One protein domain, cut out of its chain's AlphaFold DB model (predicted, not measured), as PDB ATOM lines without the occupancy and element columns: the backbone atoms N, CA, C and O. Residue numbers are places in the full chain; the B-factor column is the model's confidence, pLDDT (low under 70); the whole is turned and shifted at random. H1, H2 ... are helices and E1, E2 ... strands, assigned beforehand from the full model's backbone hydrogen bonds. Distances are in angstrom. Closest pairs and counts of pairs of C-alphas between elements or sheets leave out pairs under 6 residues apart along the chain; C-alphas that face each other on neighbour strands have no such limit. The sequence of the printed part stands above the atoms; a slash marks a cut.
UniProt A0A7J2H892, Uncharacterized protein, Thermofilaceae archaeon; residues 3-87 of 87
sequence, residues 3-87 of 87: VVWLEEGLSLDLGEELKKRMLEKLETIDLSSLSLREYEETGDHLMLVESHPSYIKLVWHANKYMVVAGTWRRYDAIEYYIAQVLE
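Overview. This is residues 3 to 87 of the 87 residues of an uncharacterized protein of Thermofilaceae archaeon (UniProt A0A7J2H892). A strongly twisted, antiparallel sheet of five strands has one longer helix, H2, packed on one face, mainly against E2 and E3: two layers, a sheet and a helix on one side of it. Short H1 is on that same face, beside the strands; short H3 only grazes the sheet. The 85 printed residues, of mixed class, run E1 H1 H2 H3 E2 E3 E4 E5, with sheet order E1 E5 E4 E3 E2; E2 to E5 form a meander, each strand the antiparallel neighbour of the one before. The whole is compact, radius of gyration of the C-alphas 12.2 A, spanning 32 by 27 by 22 A.

Arrangement. Start at edge strand E1, residues 3 to 5, antiparallel to E5, residues 77 to 86; N 4 and O 84 are 2.8 A apart. H1, residues 8 to 11, has a height over the sheet of 6.0 A; its closest C-alphas to E5 are Gly 9 and Ile 82, 3.9 A. In H2, residues 16 to 27, every O i to N i+4 pair is within hydrogen-bond range; H1 and H3, residues 39 to 42, are too short for one. Edge strand E2, residues 45 to 51, comes closest to H2 at the C-alphas of Leu 48 and Met 22, 5.5 A. Hairpins follow: E2 with E3, residues 54 to 61, N 46 to O 58 2.9 A; E3 with E4, residues 64 to 72, N 57 to O 68 2.9 A; E4 with E5, N 67 to O 83 2.8 A. The closest C-alphas of H3 and E3 are those of Tyr 39 and His 61, 5.7 A apart.

Along the chain. Find C-alpha 3 at (-70.442, -31.749, 35.760), where E1 begins. From C-alpha 16 at (-67.806, -23.289, 23.406), H2 runs 16.7 A. E2 spans 16.6 A, E3 20.6 A with a bend of 54 degrees at residue 58, E4 24.5 A, and E5 25.9 A to C-alpha 86 at (-73.344, -35.972, 39.517).

Size, cuts and confidence. Look at Arg 74 and Glu 87 for the two C-alphas farthest apart, 35.9 A. The printed part has no cut; the link from H2 to H3 is long, the others tight. Residues 8 to 12 have pLDDT under 70.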
ATOM      1  N   VAL A   3     -71.291 -31.133  36.793       90.62
ATOM      2  CA  VAL A   3     -70.442 -31.749  35.760       90.62
ATOM      3  C   VAL A   3     -68.984 -31.697  36.213       90.62
ATOM      4  O   VAL A   3     -68.462 -30.626  36.523       90.62
ATOM      5  N   VAL A   4     -68.331 -32.857  36.276       91.62
ATOM      6  CA  VAL A   4     -66.912 -33.000  36.632       91.62
ATOM      7  C   VAL A   4     -66.141 -33.413  35.386       91.62
ATOM      8  O   VAL A   4     -66.278 -34.540  34.922       91.62
ATOM      9  N   TRP A   5     -65.351 -32.494  34.837       89.88
ATOM     10  CA  TRP A   5     -64.552 -32.730  33.635       89.88
ATOM     11  C   TRP A   5     -63.395 -33.695  33.908       89.88
ATOM     12  O   TRP A   5     -62.727 -33.590  34.936       89.88
ATOM     13  N   LEU A   6     -63.161 -34.618  32.977       88.12
ATOM     14  CA  LEU A   6     -62.003 -35.512  32.980       88.12
ATOM     15  C   LEU A   6     -60.808 -34.820  32.314       88.12
ATOM     16  O   LEU A   6     -60.994 -34.045  31.374       88.12
ATOM     17  N   GLU A   7     -59.585 -35.123  32.760       73.12
ATOM     18  CA  GLU A   7     -58.361 -34.520  32.201       73.12
ATOM     19  C   GLU A   7     -58.228 -34.768  30.690       73.12
ATOM     20  O   GLU A   7     -57.878 -33.862  29.937       73.12
ATOM     21  N   GLU A   8     -58.600 -35.961  30.225       62.62
ATOM     22  CA  GLU A   8     -58.587 -36.337  28.805       62.62
ATOM     23  C   GLU A   8     -59.595 -35.509  27.986       62.62
ATOM     24  O   GLU A   8     -59.309 -35.101  26.858       62.62
ATOM     25  N   GLY A   9     -60.739 -35.159  28.585       58.31
ATOM     26  CA  GLY A   9     -61.780 -34.336  27.967       58.31
ATOM     27  C   GLY A   9     -61.417 -32.859  27.803       58.31
ATOM     28  O   GLY A   9     -62.021 -32.179  26.974       58.31
ATOM     29  N   LEU A  10     -60.415 -32.359  28.537       59.72
ATOM     30  CA  LEU A  10     -59.919 -30.983  28.396       59.72
ATOM     31  C   LEU A  10     -59.139 -30.771  27.094       59.72
ATOM     32  O   LEU A  10     -59.017 -29.636  26.640       59.72
ATOM     33  N   SER A  11     -58.622 -31.848  26.497       59.91
ATOM     34  CA  SER A  11     -57.823 -31.791  25.270       59.91
ATOM     35  C   SER A  11     -58.661 -31.737  23.985       59.91
ATOM     36  O   SER A  11     -58.140 -31.406  22.920       59.91
ATOM     37  N   LEU A  12     -59.963 -32.032  24.075       67.50
ATOM     38  CA  LEU A  12     -60.887 -31.960  22.949       67.50
ATOM     39  C   LEU A  12     -61.383 -30.525  22.760       67.50
ATOM     40  O   LEU A  12     -62.054 -29.962  23.631       67.50
ATOM     41  N   ASP A  13     -61.105 -29.960  21.584       71.12
ATOM     42  CA  ASP A  13     -61.657 -28.677  21.139       71.12
ATOM     43  C   ASP A  13     -63.138 -28.833  20.759       71.12
ATOM     44  O   ASP A  13     -63.550 -28.815  19.599       71.12
ATOM     45  N   LEU A  14     -63.963 -29.077  21.775       74.62
ATOM     46  CA  LEU A  14     -65.406 -28.950  21.666       74.62
ATOM     47  C   LEU A  14     -65.699 -27.455  21.754       74.62
ATOM     48  O   LEU A  14     -65.577 -26.868  22.832       74.62
ATOM     49  N   GLY A  15     -66.047 -26.844  20.621       80.06
ATOM     50  CA  GLY A  15     -66.345 -25.414  20.555       80.06
ATOM     51  C   GLY A  15     -67.310 -24.976  21.662       80.06
ATOM     52  O   GLY A  15     -68.228 -25.717  22.032       80.06
ATOM     53  N   GLU A  16     -67.104 -23.774  22.204       84.50
ATOM     54  CA  GLU A  16     -67.806 -23.289  23.406       84.50
ATOM     55  C   GLU A  16     -69.333 -23.350  23.285       84.50
ATOM     56  O   GLU A  16     -70.018 -23.715  24.239       84.50
ATOM     57  N   GLU A  17     -69.870 -23.082  22.094       88.81
ATOM     58  CA  GLU A  17     -71.306 -23.157  21.818       88.81
ATOM     59  C   GLU A  17     -71.864 -24.581  21.984       88.81
ATOM     60  O   GLU A  17     -72.955 -24.776  22.519       88.81
ATOM     61  N   LEU A  18     -71.103 -25.604  21.583       88.38
ATOM     62  CA  LEU A  18     -71.513 -27.001  21.733       88.38
ATOM     63  C   LEU A  18     -71.535 -27.400  23.213       88.38
ATOM     64  O   LEU A  18     -72.495 -28.021  23.672       88.38
ATOM     65  N   LYS A  19     -70.511 -26.985  23.973       88.19
ATOM     66  CA  LYS A  19     -70.448 -27.185  25.429       88.19
ATOM     67  C   LYS A  19     -71.611 -26.485  26.132       88.19
ATOM     68  O   LYS A  19     -72.248 -27.085  26.992       88.19
ATOM     69  N   LYS A  20     -71.922 -25.246  25.745       91.69
ATOM     70  CA  LYS A  20     -73.034 -24.477  26.310       91.69
ATOM     71  C   LYS A  20     -74.374 -25.180  26.087       91.69
ATOM     72  O   LYS A  20     -75.077 -25.452  27.053       91.69
ATOM     73  N   ARG A  21     -74.683 -25.562  24.846       94.19
ATOM     74  CA  ARG A  21     -75.926 -26.281  24.507       94.19
ATOM     75  C   ARG A  21     -76.045 -27.623  25.228       94.19
ATOM     76  O   ARG A  21     -77.137 -28.008  25.637       94.19
ATOM     77  N   MET A  22     -74.929 -28.334  25.404       93.81
ATOM     78  CA  MET A  22     -74.881 -29.557  26.209       93.81
ATOM     79  C   MET A  22     -75.254 -29.279  27.672       93.81
ATOM     80  O   MET A  22     -76.077 -30.008  28.223       93.81
ATOM     81  N   LEU A  23     -74.670 -28.251  28.296       93.88
ATOM     82  CA  LEU A  23     -74.970 -27.880  29.685       93.88
ATOM     83  C   LEU A  23     -76.439 -27.475  29.853       93.88
ATOM     84  O   LEU A  23     -77.109 -27.995  30.739       93.88
ATOM     85  N   GLU A  24     -76.961 -26.640  28.954       94.56
ATOM     86  CA  GLU A  24     -78.376 -26.248  28.946       94.56
ATOM     87  C   GLU A  24     -79.295 -27.470  28.820       94.56
ATOM     88  O   GLU A  24     -80.289 -27.586  29.531       94.56
ATOM     89  N   LYS A  25     -78.954 -28.429  27.945       94.81
ATOM     90  CA  LYS A  25     -79.734 -29.661  27.800       94.81
ATOM     91  C   LYS A  25     -79.693 -30.504  29.069       94.81
ATOM     92  O   LYS A  25     -80.735 -31.008  29.484       94.81
ATOM     93  N   LEU A  26     -78.514 -30.645  29.670       93.56
ATOM     94  CA  LEU A  26     -78.316 -31.360  30.924       93.56
ATOM     95  C   LEU A  26     -79.229 -30.795  32.019       93.56
ATOM     96  O   LEU A  26     -79.968 -31.561  32.627       93.56
ATOM     97  N   GLU A  27     -79.274 -29.478  32.214       92.38
ATOM     98  CA  GLU A  27     -80.118 -28.841  33.241       92.38
ATOM     99  C   GLU A  27     -81.619 -29.168  33.125       92.38
ATOM    100  O   GLU A  27     -82.344 -29.089  34.114       92.38
ATOM    101  N   THR A  28     -82.092 -29.573  31.941       92.81
ATOM    102  CA  THR A  28     -83.498 -29.953  31.709       92.81
ATOM    103  C   THR A  28     -83.818 -31.425  31.978       92.81
ATOM    104  O   THR A  28     -84.980 -31.820  31.878       92.81
ATOM    105  N   ILE A  29     -82.812 -32.254  32.262       92.19
ATOM    106  CA  ILE A  29     -82.951 -33.707  32.375       92.19
ATOM    107  C   ILE A  29     -83.042 -34.123  33.845       92.19
ATOM    108  O   ILE A  29     -82.187 -33.778  34.656       92.19
ATOM    109  N   ASP A  30     -84.039 -34.949  34.161       90.69
ATOM    110  CA  ASP A  30     -84.095 -35.698  35.416       90.69
ATOM    111  C   ASP A  30     -83.362 -37.038  35.250       90.69
ATOM    112  O   ASP A  30     -83.890 -37.983  34.654       90.69
ATOM    113  N   LEU A  31     -82.137 -37.121  35.774       88.00
ATOM    114  CA  LEU A  31     -81.299 -38.321  35.695       88.00
ATOM    115  C   LEU A  31     -81.931 -39.546  36.366       88.00
ATOM    116  O   LEU A  31     -81.675 -40.667  35.934       88.00
ATOM    117  N   SER A  32     -82.757 -39.356  37.397       86.25
ATOM    118  CA  SER A  32     -83.393 -40.466  38.115       86.25
ATOM    119  C   SER A  32     -84.456 -41.175  37.268       86.25
ATOM    120  O   SER A  32     -84.735 -42.356  37.466       86.25
ATOM    121  N   SER A  33     -85.006 -40.463  36.279       89.56
ATOM    122  CA  SER A  33     -85.995 -40.987  35.337       89.56
ATOM    123  C   SER A  33     -85.378 -41.751  34.158       89.56
ATOM    124  O   SER A  33     -86.086 -42.457  33.435       89.56
ATOM    125  N   LEU A  34     -84.063 -41.623  33.941       91.75
ATOM    126  CA  LEU A  34     -83.382 -42.275  32.828       91.75
ATOM    127  C   LEU A  34     -83.140 -43.756  33.128       91.75
ATOM    128  O   LEU A  34     -82.596 -44.128  34.162       91.75
ATOM    129  N   SER A  35     -83.507 -44.614  32.178       92.19
ATOM    130  CA  SER A  35     -83.238 -46.056  32.222       92.19
ATOM    131  C   SER A  35     -82.186 -46.428  31.176       92.19
ATOM    132  O   SER A  35     -82.484 -47.118  30.205       92.19
ATOM    133  N   LEU A  36     -80.964 -45.915  31.346       95.75
ATOM    134  CA  LEU A  36     -79.820 -46.260  30.497       95.75
ATOM    135  C   LEU A  36     -79.110 -47.498  31.061       95.75
ATOM    136  O   LEU A  36     -78.798 -47.549  32.249       95.75
ATOM    137  N   ARG A  37     -78.860 -48.498  30.211       96.12
ATOM    138  CA  ARG A  37     -78.045 -49.675  30.560       96.12
ATOM    139  C   ARG A  37     -76.565 -49.412  30.270       96.12
ATOM    140  O   ARG A  37     -76.225 -48.387  29.688       96.12
ATOM    141  N   GLU A  38     -75.703 -50.339  30.689       97.56
ATOM    142  CA  GLU A  38     -74.248 -50.245  30.505       97.56
ATOM    143  C   GLU A  38     -73.879 -50.050  29.028       97.56
ATOM    144  O   GLU A  38     -74.145 -50.902  28.177       97.56
ATOM    145  N   TYR A  39     -73.280 -48.899  28.739       97.25
ATOM    146  CA  TYR A  39     -73.101 -48.399  27.383       97.25
ATOM    147  C   TYR A  39     -72.204 -49.287  26.519       97.25
ATOM    148  O   TYR A  39     -72.537 -49.535  25.363       97.25
ATOM    149  N   GLU A  40     -71.116 -49.816  27.077       94.94
ATOM    150  CA  GLU A  40     -70.194 -50.695  26.339       94.94
ATOM    151  C   GLU A  40     -70.852 -52.030  25.931       94.94
ATOM    152  O   GLU A  40     -70.392 -52.698  25.008       94.94
ATOM    153  N   GLU A  41     -71.947 -52.419  26.594       96.81
ATOM    154  CA  GLU A  41     -72.694 -53.643  26.287       96.81
ATOM    155  C   GLU A  41     -73.876 -53.393  25.341       96.81
ATOM    156  O   GLU A  41     -74.180 -54.233  24.490       96.81
ATOM    157  N   THR A  42     -74.580 -52.267  25.502       96.69
ATOM    158  CA  THR A  42     -75.870 -52.024  24.830       96.69
ATOM    159  C   THR A  42     -75.842 -50.906  23.797       96.69
ATOM    160  O   THR A  42     -76.699 -50.874  22.913       96.69
ATOM    161  N   GLY A  43     -74.898 -49.974  23.910       95.06
ATOM    162  CA  GLY A  43     -74.903 -48.722  23.165       95.06
ATOM    163  C   GLY A  43     -75.999 -47.737  23.598       95.06
ATOM    164  O   GLY A  43     -76.195 -46.730  22.912       95.06
ATOM    165  N   ASP A  44     -76.717 -47.990  24.702       97.19
ATOM    166  CA  ASP A  44     -77.789 -47.112  25.188       97.19
ATOM    167  C   ASP A  44     -77.228 -45.729  25.550       97.19
ATOM    168  O   ASP A  44     -76.291 -45.588  26.337       97.19
ATOM    169  N   HIS A  45     -77.821 -44.679  24.989       96.94
ATOM    170  CA  HIS A  45     -77.385 -43.309  25.226       96.94
ATOM    171  C   HIS A  45     -78.532 -42.315  25.077       96.94
ATOM    172  O   HIS A  45     -79.529 -42.568  24.399       96.94
ATOM    173  N   LEU A  46     -78.350 -41.140  25.669       96.56
ATOM    174  CA  LEU A  46     -79.178 -39.967  25.436       96.56
ATOM    175  C   LEU A  46     -78.350 -38.913  24.705       96.56
ATOM    176  O   LEU A  46     -77.355 -38.418  25.232       96.56
ATOM    177  N   MET A  47     -78.763 -38.538  23.498       96.31
ATOM    178  CA  MET A  47     -78.106 -37.454  22.771       96.31
ATOM    179  C   MET A  47     -78.355 -36.114  23.480       96.31
ATOM    180  O   MET A  47     -79.507 -35.721  23.680       96.31
ATOM    181  N   LEU A  48     -77.284 -35.410  23.855       95.69
ATOM    182  CA  LEU A  48     -77.374 -34.088  24.483       95.69
ATOM    183  C   LEU A  48     -77.356 -32.992  23.417       95.69
ATOM    184  O   LEU A  48     -78.210 -32.108  23.409       95.69
ATOM    185  N   VAL A  49     -76.399 -33.063  22.494       95.00
ATOM    186  CA  VAL A  49     -76.278 -32.118  21.383       95.00
ATOM    187  C   VAL A  49     -75.554 -32.768  20.210       95.00
ATOM    188  O   VAL A  49     -74.622 -33.542  20.394       95.00
ATOM    189  N   GLU A  50     -75.953 -32.410  18.996       93.38
ATOM    190  CA  GLU A  50     -75.287 -32.827  17.766       93.38
ATOM    191  C   GLU A  50     -75.050 -31.611  16.860       93.38
ATOM    192  O   GLU A  50     -75.898 -30.720  16.731       93.38
ATOM    193  N   SER A  51     -73.859 -31.550  16.270       89.94
ATOM    194  CA  SER A  51     -73.425 -30.541  15.307       89.94
ATOM    195  C   SER A  51     -72.356 -31.150  14.404       89.94
ATOM    196  O   SER A  51     -71.180 -31.183  14.757       89.94
ATOM    197  N   HIS A  52     -72.780 -31.671  13.249       85.19
ATOM    198  CA  HIS A  52     -71.923 -32.475  12.378       85.19
ATOM    199  C   HIS A  52     -70.582 -31.776  12.058       85.19
ATOM    200  O   HIS A  52     -70.594 -30.621  11.627       85.19
ATOM    201  N   PRO A  53     -69.435 -32.465  12.223       89.50
ATOM    202  CA  PRO A  53     -69.301 -33.899  12.509       89.50
ATOM    203  C   PRO A  53     -69.322 -34.285  13.998       89.50
ATOM    204  O   PRO A  53     -69.205 -35.464  14.308       89.50
ATOM    205  N   SER A  54     -69.473 -33.344  14.924       91.38
ATOM    206  CA  SER A  54     -69.358 -33.585  16.365       91.38
ATOM    207  C   SER A  54     -70.700 -33.843  17.047       91.38
ATOM    208  O   SER A  54     -71.744 -33.334  16.644       91.38
ATOM    209  N   TYR A  55     -70.673 -34.590  18.142       93.25
ATOM    210  CA  TYR A  55     -71.825 -34.788  19.013       93.25
ATOM    211  C   TYR A  55     -71.383 -34.987  20.456       93.25
ATOM    212  O   TYR A  55     -70.230 -35.311  20.741       93.25
ATOM    213  N   ILE A  56     -72.319 -34.783  21.372       95.31
ATOM    214  CA  ILE A  56     -72.145 -35.055  22.788       95.31
ATOM    215  C   ILE A  56     -73.381 -35.795  23.285       95.31
ATOM    216  O   ILE A  56     -74.516 -35.380  23.038       95.31
ATOM    217  N   LYS A  57     -73.156 -36.880  24.014       96.75
ATOM    218  CA  LYS A  57     -74.199 -37.737  24.571       96.75
ATOM    219  C   LYS A  57     -73.937 -38.045  26.039       96.75
ATOM    220  O   LYS A  57     -72.808 -37.964  26.517       96.75
ATOM    221  N   LEU A  58     -75.002 -38.407  26.733       97.31
ATOM    222  CA  LEU A  58     -74.997 -38.927  28.088       97.31
ATOM    223  C   LEU A  58     -75.156 -40.445  28.029       97.31
ATOM    224  O   LEU A  58     -76.019 -40.951  27.310       97.31
ATOM    225  N   VAL A  59     -74.344 -41.156  28.798       97.44
ATOM    226  CA  VAL A  59     -74.355 -42.617  28.875       97.44
ATOM    227  C   VAL A  59     -74.321 -43.076  30.327       97.44
ATOM    228  O   VAL A  59     -73.896 -42.328  31.211       97.44
ATOM    229  N   TRP A  60     -74.749 -44.312  30.572       97.31
ATOM    230  CA  TRP A  60     -74.488 -45.002  31.830       97.31
ATOM    231  C   TRP A  60     -73.295 -45.932  31.644       97.31
ATOM    232  O   TRP A  60     -73.331 -46.822  30.796       97.31
ATOM    233  N   HIS A  61     -72.232 -45.699  32.406       96.69
ATOM    234  CA  HIS A  61     -71.014 -46.495  32.326       96.69
ATOM    235  C   HIS A  61     -70.393 -46.664  33.706       96.69
ATOM    236  O   HIS A  61     -70.197 -45.679  34.420       96.69
ATOM    237  N   ALA A  62     -70.061 -47.897  34.088       95.06
ATOM    238  CA  ALA A  62     -69.400 -48.211  35.356       95.06
ATOM    239  C   ALA A  62     -70.135 -47.631  36.587       95.06
ATOM    240  O   ALA A  62     -69.521 -47.051  37.487       95.06
ATOM    241  N   ASN A  63     -71.462 -47.803  36.621       94.00
ATOM    242  CA  ASN A  63     -72.374 -47.342  37.680       94.00
ATOM    243  C   ASN A  63     -72.448 -45.815  37.881       94.00
ATOM    244  O   ASN A  63     -72.697 -45.340  38.992       94.00
ATOM    245  N   LYS A  64     -72.210 -45.034  36.826       95.06
ATOM    246  CA  LYS A  64     -72.287 -43.570  36.860       95.06
ATOM    247  C   LYS A  64     -72.727 -43.008  35.514       95.06
ATOM    248  O   LYS A  64     -72.508 -43.611  34.464       95.06
ATOM    249  N   TYR A  65     -73.304 -41.810  35.557       96.69
ATOM    250  CA  TYR A  65     -73.594 -41.038  34.359       96.69
ATOM    251  C   TYR A  65     -72.326 -40.371  33.838       96.69
ATOM    252  O   TYR A  65     -71.659 -39.617  34.550       96.69
ATOM    253  N   MET A  66     -72.015 -40.639  32.576       96.44
ATOM    254  CA  MET A  66     -70.840 -40.123  31.895       96.44
ATOM    255  C   MET A  66     -71.252 -39.349  30.649       96.44
ATOM    256  O   MET A  66     -72.189 -39.718  29.945       96.44
ATOM    257  N   VAL A  67     -70.528 -38.278  30.362       95.69
ATOM    258  CA  VAL A  67     -70.649 -37.532  29.115       95.69
ATOM    259  C   VAL A  67     -69.587 -38.039  28.154       95.69
ATOM    260  O   VAL A  67     -68.401 -38.061  28.487       95.69
ATOM    261  N   VAL A  68     -70.024 -38.405  26.956       95.38
ATOM    262  CA  VAL A  68     -69.168 -38.817  25.850       95.38
ATOM    263  C   VAL A  68     -69.250 -37.765  24.759       95.38
ATOM    264  O   VAL A  68     -70.344 -37.427  24.306       95.38
ATOM    265  N   ALA A  69     -68.101 -37.265  24.323       93.75
ATOM    266  CA  ALA A  69     -68.003 -36.472  23.110       93.75
ATOM    267  C   ALA A  69     -67.470 -37.341  21.981       93.75
ATOM    268  O   ALA A  69     -66.512 -38.092  22.172       93.75
ATOM    269  N   GLY A  70     -68.085 -37.220  20.813       92.12
ATOM    270  CA  GLY A  70     -67.683 -37.963  19.639       92.12
ATOM    271  C   GLY A  70     -67.562 -37.095  18.400       92.12
ATOM    272  O   GLY A  70     -68.116 -35.996  18.308       92.12
ATOM    273  N   THR A  71     -66.808 -37.599  17.434       91.12
ATOM    274  CA  THR A  71     -66.737 -37.040  16.086       91.12
ATOM    275  C   THR A  71     -66.973 -38.151  15.081       91.12
ATOM    276  O   THR A  71     -66.214 -39.122  15.017       91.12
ATOM    277  N   TRP A  72     -68.021 -37.984  14.282       90.31
ATOM    278  CA  TRP A  72     -68.332 -38.844  13.159       90.31
ATOM    279  C   TRP A  72     -67.197 -38.818  12.136       90.31
ATOM    280  O   TRP A  72     -66.699 -37.767  11.726       90.31
ATOM    281  N   ARG A  73     -66.820 -40.006  11.688       87.75
ATOM    282  CA  ARG A  73     -65.947 -40.254  10.545       87.75
ATOM    283  C   ARG A  73     -66.751 -40.987   9.468       87.75
ATOM    284  O   ARG A  73     -67.943 -41.231   9.616       87.75
ATOM    285  N   ARG A  74     -66.119 -41.296   8.330       84.88
ATOM    286  CA  ARG A  74     -66.819 -41.872   7.164       84.88
ATOM    287  C   ARG A  74     -67.545 -43.190   7.462       84.88
ATOM    288  O   ARG A  74     -68.565 -43.436   6.828       84.88
ATOM    289  N   TYR A  75     -67.013 -44.022   8.358       86.12
ATOM    290  CA  TYR A  75     -67.560 -45.356   8.654       86.12
ATOM    291  C   TYR A  75     -67.586 -45.692  10.150       86.12
ATOM    292  O   TYR A  75     -68.053 -46.759  10.532       86.12
ATOM    293  N   ASP A  76     -67.060 -44.804  10.982       86.94
ATOM    294  CA  ASP A  76     -66.844 -44.985  12.408       86.94
ATOM    295  C   ASP A  76     -67.065 -43.657  13.140       86.94
ATOM    296  O   ASP A  76     -67.314 -42.613  12.532       86.94
ATOM    297  N   ALA A  77     -66.976 -43.694  14.461       88.31
ATOM    298  CA  ALA A  77     -66.867 -42.502  15.280       88.31
ATOM    299  C   ALA A  77     -65.733 -42.704  16.276       88.31
ATOM    300  O   ALA A  77     -65.506 -43.815  16.754       88.31
ATOM    301  N   ILE A  78     -65.025 -41.621  16.578       90.12
ATOM    302  CA  ILE A  78     -64.122 -41.612  17.724       90.12
ATOM    303  C   ILE A  78     -64.860 -40.965  18.874       90.12
ATOM    304  O   ILE A  78     -65.377 -39.861  18.716       90.12
ATOM    305  N   GLU A  79     -64.875 -41.653  20.009       92.69
ATOM    306  CA  GLU A  79     -65.558 -41.241  21.223       92.69
ATOM    307  C   GLU A  79     -64.586 -41.159  22.394       92.69
ATOM    308  O   GLU A  79     -63.682 -41.982  22.531       92.69
ATOM    309  N   TYR A  80     -64.805 -40.165  23.249       92.06
ATOM    310  CA  TYR A  80     -64.050 -39.965  24.474       92.06
ATOM    311  C   TYR A  80     -64.999 -39.651  25.621       92.06
ATOM    312  O   TYR A  80     -65.894 -38.810  25.491       92.06
ATOM    313  N   TYR A  81     -64.763 -40.279  26.767       93.38
ATOM    314  CA  TYR A  81     -65.368 -39.862  28.022       93.38
ATOM    315  C   TYR A  81     -64.770 -38.512  28.430       93.38
ATOM    316  O   TYR A  81     -63.563 -38.394  28.623       93.38
ATOM    317  N   ILE A  82     -65.608 -37.483  28.547       93.19
ATOM    318  CA  ILE A  82     -65.151 -36.107  28.796       93.19
ATOM    319  C   ILE A  82     -65.547 -35.568  30.164       93.19
ATOM    320  O   ILE A  82     -64.895 -34.654  30.671       93.19
ATOM    321  N   ALA A  83     -66.601 -36.109  30.773       93.88
ATOM    322  CA  ALA A  83     -67.049 -35.680  32.088       93.88
ATOM    323  C   ALA A  83     -67.891 -36.749  32.790       93.88
ATOM    324  O   ALA A  83     -68.498 -37.603  32.146       93.88
ATOM    325  N   GLN A  84     -67.973 -36.651  34.111       95.19
ATOM    326  CA  GLN A  84     -68.958 -37.339  34.938       95.19
ATOM    327  C   GLN A  84     -70.077 -36.366  35.317       95.19
ATOM    328  O   GLN A  84     -69.809 -35.213  35.664       95.19
ATOM    329  N   VAL A  85     -71.322 -36.841  35.296       94.56
ATOM    330  CA  VAL A  85     -72.476 -36.094  35.803       94.56
ATOM    331  C   VAL A  85     -72.849 -36.628  37.180       94.56
ATOM    332  O   VAL A  85     -73.041 -37.829  37.370       94.56
ATOM    333  N   LEU A  86     -72.913 -35.722  38.147       90.19
ATOM    334  CA  LEU A  86     -73.344 -35.972  39.517       90.19
ATOM    335  C   LEU A  86     -74.670 -35.256  39.753       90.19
ATOM    336  O   LEU A  86     -74.857 -34.144  39.254       90.19
ATOM    337  N   GLU A  87     -75.562 -35.868  40.526       76.69
ATOM    338  CA  GLU A  87     -76.785 -35.208  40.999       76.69
ATOM    339  C   GLU A  87     -76.463 -34.010  41.910       76.69
ATOM    340  O   GLU A  87     -75.567 -34.133  42.777       76.69
TER     341      GLU A  87